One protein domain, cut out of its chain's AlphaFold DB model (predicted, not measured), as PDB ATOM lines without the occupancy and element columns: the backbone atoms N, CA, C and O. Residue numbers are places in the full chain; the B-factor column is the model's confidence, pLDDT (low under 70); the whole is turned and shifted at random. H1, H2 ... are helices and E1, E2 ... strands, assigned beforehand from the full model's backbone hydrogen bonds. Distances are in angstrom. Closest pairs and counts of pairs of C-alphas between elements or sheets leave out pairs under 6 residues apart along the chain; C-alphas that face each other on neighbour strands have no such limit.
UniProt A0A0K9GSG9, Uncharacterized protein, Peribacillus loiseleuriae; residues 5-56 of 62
ATOM      1  N   ILE A   5     304.920 422.302 403.162       79.69
ATOM      2  CA  ILE A   5     303.871 422.822 404.006       79.69
ATOM      3  C   ILE A   5     302.541 422.620 403.289       79.69
ATOM      4  O   ILE A   5     302.421 422.945 402.113       79.69
ATOM      5  N   ILE A   6     301.556 422.077 403.991       78.69
ATOM      6  CA  ILE A   6     300.241 421.744 403.447       78.69
ATOM      7  C   ILE A   6     299.190 422.652 404.088       78.69
ATOM      8  O   ILE A   6     299.079 422.672 405.313       78.69
ATOM      9  N   GLU A   7     298.416 423.380 403.285       76.44
ATOM     10  CA  GLU A   7     297.248 424.146 403.730       76.44
ATOM     11  C   GLU A   7     296.098 423.197 404.078       76.44
ATOM     12  O   GLU A   7     295.489 422.587 403.200       76.44
ATOM     13  N   GLU A   8     295.766 423.085 405.366       72.44
ATOM     14  CA  GLU A   8     294.669 422.239 405.827       72.44
ATOM     15  C   GLU A   8     293.442 423.085 406.182       72.44
ATOM     16  O   GLU A   8     293.320 423.685 407.258       72.44
ATOM     17  N   THR A   9     292.486 423.110 405.257       65.00
ATOM     18  CA  THR A   9     291.251 423.895 405.389       65.00
ATOM     19  C   THR A   9     290.266 423.302 406.399       65.00
ATOM     20  O   THR A   9     289.432 424.034 406.942       65.00
ATOM     21  N   LYS A  10     290.342 421.999 406.710       64.56
ATOM     22  CA  LYS A  10     289.437 421.369 407.688       64.56
ATOM     23  C   LYS A  10     289.794 421.740 409.122       64.56
ATOM     24  O   LYS A  10     288.905 422.133 409.875       64.56
ATOM     25  N   LEU A  11     291.077 421.670 409.485       59.28
ATOM     26  CA  LEU A  11     291.569 422.140 410.788       59.28
ATOM     27  C   LEU A  11     291.379 423.651 410.928       59.28
ATOM     28  O   LEU A  11     291.024 424.142 411.999       59.28
ATOM     29  N   SER A  12     291.519 424.371 409.813       57.03
ATOM     30  CA  SER A  12     291.320 425.810 409.775       57.03
ATOM     31  C   SER A  12     289.925 426.260 410.224       57.03
ATOM     32  O   SER A  12     289.799 427.230 410.974       57.03
ATOM     33  N   LYS A  13     288.870 425.530 409.836       54.75
ATOM     34  CA  LYS A  13     287.487 425.840 410.240       54.75
ATOM     35  C   LYS A  13     287.246 425.716 411.743       54.75
ATOM     36  O   LYS A  13     286.388 426.418 412.266       54.75
ATOM     37  N   VAL A  14     287.976 424.833 412.422       57.28
ATOM     38  CA  VAL A  14     287.832 424.613 413.869       57.28
ATOM     39  C   VAL A  14     288.553 425.707 414.659       57.28
ATOM     40  O   VAL A  14     288.034 426.173 415.667       57.28
ATOM     41  N   ALA A  15     289.720 426.150 414.181       57.59
ATOM     42  CA  ALA A  15     290.529 427.176 414.842       57.59
ATOM     43  C   ALA A  15     290.187 428.622 414.420       57.59
ATOM     44  O   ALA A  15     290.710 429.567 415.005       57.59
ATOM     45  N   GLY A  16     289.358 428.814 413.386       57.88
ATOM     46  CA  GLY A  16     289.070 430.134 412.809       57.88
ATOM     47  C   GLY A  16     290.280 430.796 412.130       57.88
ATOM     48  O   GLY A  16     290.250 431.993 411.855       57.88
ATOM     49  N   LYS A  17     291.344 430.032 411.865       64.12
ATOM     50  CA  LYS A  17     292.621 430.481 411.288       64.12
ATOM     51  C   LYS A  17     293.096 429.487 410.250       64.12
ATOM     52  O   LYS A  17     292.773 428.313 410.364       64.12
ATOM     53  N   LYS A  18     293.853 429.902 409.237       64.81
ATOM     54  CA  LYS A  18     294.463 428.951 408.293       64.81
ATOM     55  C   LYS A  18     295.618 428.215 408.975       64.81
ATOM     56  O   LYS A  18     296.461 428.850 409.607       64.81
ATOM     57  N   VAL A  19     295.626 426.886 408.848       67.94
ATOM     58  CA  VAL A  19     296.621 426.004 409.467       67.94
ATOM     59  C   VAL A  19     297.469 425.361 408.385       67.94
ATOM     60  O   VAL A  19     296.949 424.841 407.398       67.94
ATOM     61  N   TYR A  20     298.774 425.376 408.614       73.00
ATOM     62  CA  TYR A  20     299.770 424.852 407.700       73.00
ATOM     63  C   TYR A  20     300.562 423.727 408.368       73.00
ATOM     64  O   TYR A  20     301.122 423.930 409.446       73.00
ATOM     65  N   ILE A  21     300.596 422.549 407.739       76.38
ATOM     66  CA  ILE A  21     301.196 421.324 408.286       76.38
ATOM     67  C   ILE A  21     302.518 421.023 407.595       76.38
ATOM     68  O   ILE A  21     302.581 420.975 406.370       76.38
ATOM     69  N   LYS A  22     303.564 420.743 408.373       76.62
ATOM     70  CA  LYS A  22     304.865 420.336 407.840       76.62
ATOM     71  C   LYS A  22     304.893 418.855 407.463       76.62
ATOM     72  O   LYS A  22     304.631 417.998 408.297       76.62
ATOM     73  N   ALA A  23     305.275 418.567 406.226       74.56
ATOM     74  CA  ALA A  23     305.285 417.234 405.640       74.56
ATOM     75  C   ALA A  23     306.535 416.993 404.774       74.56
ATOM     76  O   ALA A  23     307.224 417.925 404.360       74.56
ATOM     77  N   ASP A  24     306.851 415.737 404.480       78.12
ATOM     78  CA  ASP A  24     307.845 415.358 403.477       78.12
ATOM     79  C   ASP A  24     307.214 415.093 402.096       78.12
ATOM     80  O   ASP A  24     305.997 415.105 401.924       78.12
ATOM     81  N   ARG A  25     308.054 414.829 401.085       74.38
ATOM     82  CA  ARG A  25     307.608 414.599 399.698       74.38
ATOM     83  C   ARG A  25     306.667 413.397 399.538       74.38
ATOM     84  O   ARG A  25     305.912 413.349 398.575       74.38
ATOM     85  N   THR A  26     306.775 412.388 400.397       76.50
ATOM     86  CA  THR A  26     305.929 411.188 400.317       76.50
ATOM     87  C   THR A  26     304.565 411.445 400.937       76.50
ATOM     88  O   THR A  26     303.550 410.990 400.420       76.50
ATOM     89  N   GLN A  27     304.530 412.259 401.989       73.06
ATOM     90  CA  GLN A  27     303.316 412.655 402.687       73.06
ATOM     91  C   GLN A  27     302.465 413.626 401.868       73.06
ATOM     92  O   GLN A  27     301.243 413.567 401.957       73.06
ATOM     93  N   THR A  28     303.075 414.464 401.020       70.75
ATOM     94  CA  THR A  28     302.333 415.385 400.141       70.75
ATOM     95  C   THR A  28     301.536 414.683 399.040       70.75
ATOM     96  O   THR A  28     300.675 415.316 398.441       70.75
ATOM     97  N   LEU A  29     301.778 413.394 398.769       69.94
ATOM     98  CA  LEU A  29     301.080 412.642 397.713       69.94
ATOM     99  C   LEU A  29     299.576 412.472 397.974       69.94
ATOM    100  O   LEU A  29     298.822 412.237 397.035       69.94
ATOM    101  N   ASN A  30     299.145 412.601 399.231       69.19
ATOM    102  CA  ASN A  30     297.742 412.470 399.631       69.19
ATOM    103  C   ASN A  30     296.992 413.812 399.683       69.19
ATOM    104  O   ASN A  30     295.840 413.847 400.115       69.19
ATOM    105  N   PHE A  31     297.633 414.912 399.280       69.62
ATOM    106  CA  PHE A  31     297.083 416.261 399.394       69.62
ATOM    107  C   PHE A  31     296.993 416.944 398.031       69.62
ATOM    108  O   PHE A  31     297.765 416.656 397.119       69.62
ATOM    109  N   ASP A  32     296.032 417.857 397.898       70.12
ATOM    110  CA  ASP A  32     295.887 418.679 396.699       70.12
ATOM    111  C   ASP A  32     297.128 419.566 396.525       70.12
ATOM    112  O   ASP A  32     297.477 420.334 397.423       70.12
ATOM    113  N   TYR A  33     297.783 419.478 395.364       66.56
ATOM    114  CA  TYR A  33     298.980 420.254 395.039       66.56
ATOM    115  C   TYR A  33     298.755 421.768 395.117       66.56
ATOM    116  O   TYR A  33     299.714 422.495 395.361       66.56
ATOM    117  N   ALA A  34     297.515 422.250 394.961       67.19
ATOM    118  CA  ALA A  34     297.183 423.664 395.143       67.19
ATOM    119  C   ALA A  34     297.379 424.153 396.593       67.19
ATOM    120  O   ALA A  34     297.540 425.350 396.817       67.19
ATOM    121  N   GLY A  35     297.382 423.237 397.567       72.94
ATOM    122  CA  GLY A  35     297.637 423.516 398.977       72.94
ATOM    123  C   GLY A  35     299.026 423.093 399.454       72.94
ATOM    124  O   GLY A  35     299.254 423.118 400.657       72.94
ATOM    125  N   VAL A  36     299.942 422.671 398.574       80.00
ATOM    126  CA  VAL A  36     301.288 422.212 398.960       80.00
ATOM    127  C   VAL A  36     302.340 423.239 398.553       80.00
ATOM    128  O   VAL A  36     302.590 423.464 397.373       80.00
ATOM    129  N   PHE A  37     303.032 423.790 399.541       82.94
ATOM    130  CA  PHE A  37     304.049 424.823 399.374       82.94
ATOM    131  C   PHE A  37     305.424 424.313 399.824       82.94
ATOM    132  O   PHE A  37     305.522 423.553 400.792       82.94
ATOM    133  N   PRO A  38     306.525 424.706 399.170       82.25
ATOM    134  CA  PRO A  38     307.857 424.570 399.750       82.25
ATOM    135  C   PRO A  38     307.945 425.295 401.103       82.25
ATOM    136  O   PRO A  38     307.364 426.361 401.279       82.25
ATOM    137  N   GLU A  39     308.705 424.749 402.059       81.62
ATOM    138  CA  GLU A  39     308.847 425.347 403.402       81.62
ATOM    139  C   GLU A  39     309.309 426.811 403.379       81.62
ATOM    140  O   GLU A  39     308.851 427.610 404.191       81.62
ATOM    141  N   ILE A  40     310.189 427.169 402.443       81.12
ATOM    142  CA  ILE A  40     310.689 428.540 402.319       81.12
ATOM    143  C   ILE A  40     309.575 429.521 401.928       81.12
ATOM    144  O   ILE A  40     309.437 430.558 402.570       81.12
ATOM    145  N   ASP A  41     308.727 429.143 400.971       80.06
ATOM    146  CA  ASP A  41     307.626 429.978 400.485       80.06
ATOM    147  C   ASP A  41     306.539 430.122 401.558       80.06
ATOM    148  O   ASP A  41     306.004 431.205 401.784       80.06
ATOM    149  N   ALA A  42     306.256 429.040 402.285       74.75
ATOM    150  CA  ALA A  42     305.288 429.050 403.374       74.75
ATOM    151  C   ALA A  42     305.728 429.901 404.576       74.75
ATOM    152  O   ALA A  42     304.890 430.521 405.231       74.75
ATOM    153  N   ASN A  43     307.032 429.955 404.869       75.88
ATOM    154  CA  ASN A  43     307.556 430.848 405.902       75.88
ATOM    155  C   ASN A  43     307.401 432.320 405.495       75.88
ATOM    156  O   ASN A  43     306.953 433.115 406.316       75.88
ATOM    157  N   SER A  44     307.674 432.666 404.232       78.38
ATOM    158  CA  SER A  44     307.423 434.020 403.720       78.38
ATOM    159  C   SER A  44     305.936 434.391 403.778       78.38
ATOM    160  O   SER A  44     305.593 435.475 404.233       78.38
ATOM    161  N   MET A  45     305.036 433.467 403.422       73.88
ATOM    162  CA  MET A  45     303.586 433.682 403.543       73.88
ATOM    163  C   MET A  45     303.138 433.934 404.988       73.88
ATOM    164  O   MET A  45     302.240 434.742 405.217       73.88
ATOM    165  N   LYS A  46     303.748 433.248 405.964       72.19
ATOM    166  CA  LYS A  46     303.475 433.461 407.391       72.19
ATOM    167  C   LYS A  46     303.928 434.845 407.852       72.19
ATOM    168  O   LYS A  46     303.187 435.498 408.575       72.19
ATOM    169  N   GLU A  47     305.123 435.278 407.457       73.75
ATOM    170  CA  GLU A  47     305.645 436.603 407.820       73.75
ATOM    171  C   GLU A  47     304.780 437.743 407.269       73.75
ATOM    172  O   GLU A  47     304.649 438.779 407.913       73.75
ATOM    173  N   GLU A  48     304.140 437.546 406.116       75.56
ATOM    174  CA  GLU A  48     303.229 438.531 405.522       75.56
ATOM    175  C   GLU A  48     301.804 438.497 406.106       75.56
ATOM    176  O   GLU A  48     300.995 439.379 405.806       75.56
ATOM    177  N   ASN A  49     301.457 437.498 406.926       68.50
ATOM    178  CA  ASN A  49     300.093 437.318 407.415       68.50
ATOM    179  C   ASN A  49     300.050 436.777 408.852       68.50
ATOM    180  O   ASN A  49     300.030 435.567 409.088       68.50
ATOM    181  N   ASP A  50     299.908 437.698 409.807       66.62
ATOM    182  CA  ASP A  50     299.820 437.431 411.254       66.62
ATOM    183  C   ASP A  50     298.666 436.491 411.666       66.62
ATOM    184  O   ASP A  50     298.644 435.973 412.785       66.62
ATOM    185  N   ASN A  51     297.695 436.241 410.779       64.56
ATOM    186  CA  ASN A  51     296.595 435.307 411.030       64.56
ATOM    187  C   ASN A  51     296.925 433.853 410.643       64.56
ATOM    188  O   ASN A  51     296.064 432.978 410.784       64.56
ATOM    189  N   LEU A  52     298.135 433.587 410.141       64.94
ATOM    190  CA  LEU A  52     298.582 432.254 409.748       64.94
ATOM    191  C   LEU A  52     299.360 431.571 410.866       64.94
ATOM    192  O   LEU A  52     300.355 432.085 411.377       64.94
ATOM    193  N   GLU A  53     298.937 430.355 411.197       65.06
ATOM    194  CA  GLU A  53     299.609 429.536 412.197       65.06
ATOM    195  C   GLU A  53     300.192 428.283 411.536       65.06
ATOM    196  O   GLU A  53     299.487 427.437 410.980       65.06
ATOM    197  N   LEU A  54     301.522 428.197 411.561       63.72
ATOM    198  CA  LEU A  54     302.286 427.045 411.091       63.72
ATOM    199  C   LEU A  54     302.426 426.073 412.258       63.72
ATOM    200  O   LEU A  54     303.139 426.362 413.221       63.72
ATOM    201  N   ILE A  55     301.736 424.940 412.171       62.81
ATOM    202  CA  ILE A  55     301.748 423.906 413.202       62.81
ATOM    203  C   ILE A  55     302.546 422.723 412.659       62.81
ATOM    204  O   ILE A  55     302.190 422.100 411.658       62.81
ATOM    205  N   GLU A  56     303.648 422.392 413.330       55.41
ATOM    206  CA  GLU A  56     304.446 421.218 412.983       55.41
ATOM    207  C   GLU A  56     303.743 419.958 413.502       55.41
ATOM    208  O   GLU A  56     303.961 419.509 414.625       55.41
TER     209      GLU A  56
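Overview. This is residues 5 to 56 of the 62 residues of an uncharacterized protein of Peribacillus loiseleuriae (UniProt A0A0K9GSG9). What shape does the backbone make? A small, strongly twisted sheet of four strands has the helix H3 along one face, while the shorter H1 is on the opposite face, beside the strands. The tiny H2 only grazes the sheet. What are its parts and size? The 52 printed residues hold three named helices and four named strands, E1 H1 E2 H2 E3 H3 E4, with a mixed sheet in the order E3 E1 E2 E4 and a mixed class of helices and strands. It is compact and rounded, with a radius of gyration of the C-alphas of 10.5 A and spans of 28 by 24 by 19 A.

Arrangement. How do the strands pair? E1, residues 5 to 8, is antiparallel to E3, residues 36 to 38, at 153 degrees, with N 5 and O 37 2.7 A apart, and to E2, residues 18 to 24, at 137 degrees, with N 6 and O 21 2.8 A apart. E2 is parallel to E4, residues 52 to 55, at 38 degrees, with N 55 and O 20 3.0 A apart. Which helices are on the faces? H3, residues 39 to 47, is on the sheet at a height of 8.2 A, over E1 and along the strands at 18 degrees to E1 on the local plane; the closest C-alphas of the two are those of Ile 5 and Glu 39, 5.6 A apart. H1, residues 9 to 15, is on the opposite face at a height of 4.9 A, over none of the strands, but only just, with 2 of its C-alphas falling on E2; the closest C-alphas of H1 and E2 are those of Ser 12 and Lys 18, 4.7 A apart. H2, residues 27 to 30, only grazes the sheet with residues 27 to 29. Which crossovers occur? E2, H2, E3 and E3, H3, E4 are split strand-helix-strand units, each with a helix between two strands that run the same way but are not neighbours, and both crossovers are right-handed. How do the helix backbones look? Every O i to N i+4 pair is within hydrogen-bond range in H3, against 2 of 3 in H1, and H2 is too short for such a pair.

Along the chain. Where do the first and last elements lie? E1 begins at C-alpha 5 (303.871, 422.822, 404.006), and E4 ends at C-alpha 55 (301.748, 423.906, 413.202). Which elements are longest? From first to last C-alpha E2 measures 19.7 A, H3 12.5 A and H1 10.0 A.

Size, cuts and confidence. How far does it reach? The two C-alphas farthest apart are those of Thr 26 and Asp 50, at 29.1 A. Is it continuous and well determined? The printed part has no cut, and the six links between its elements are tight. The mean pLDDT of the printed part is 70.4, with residues 9 to 19, 29 to 31, 33 to 34 and 49 to 56 under 70.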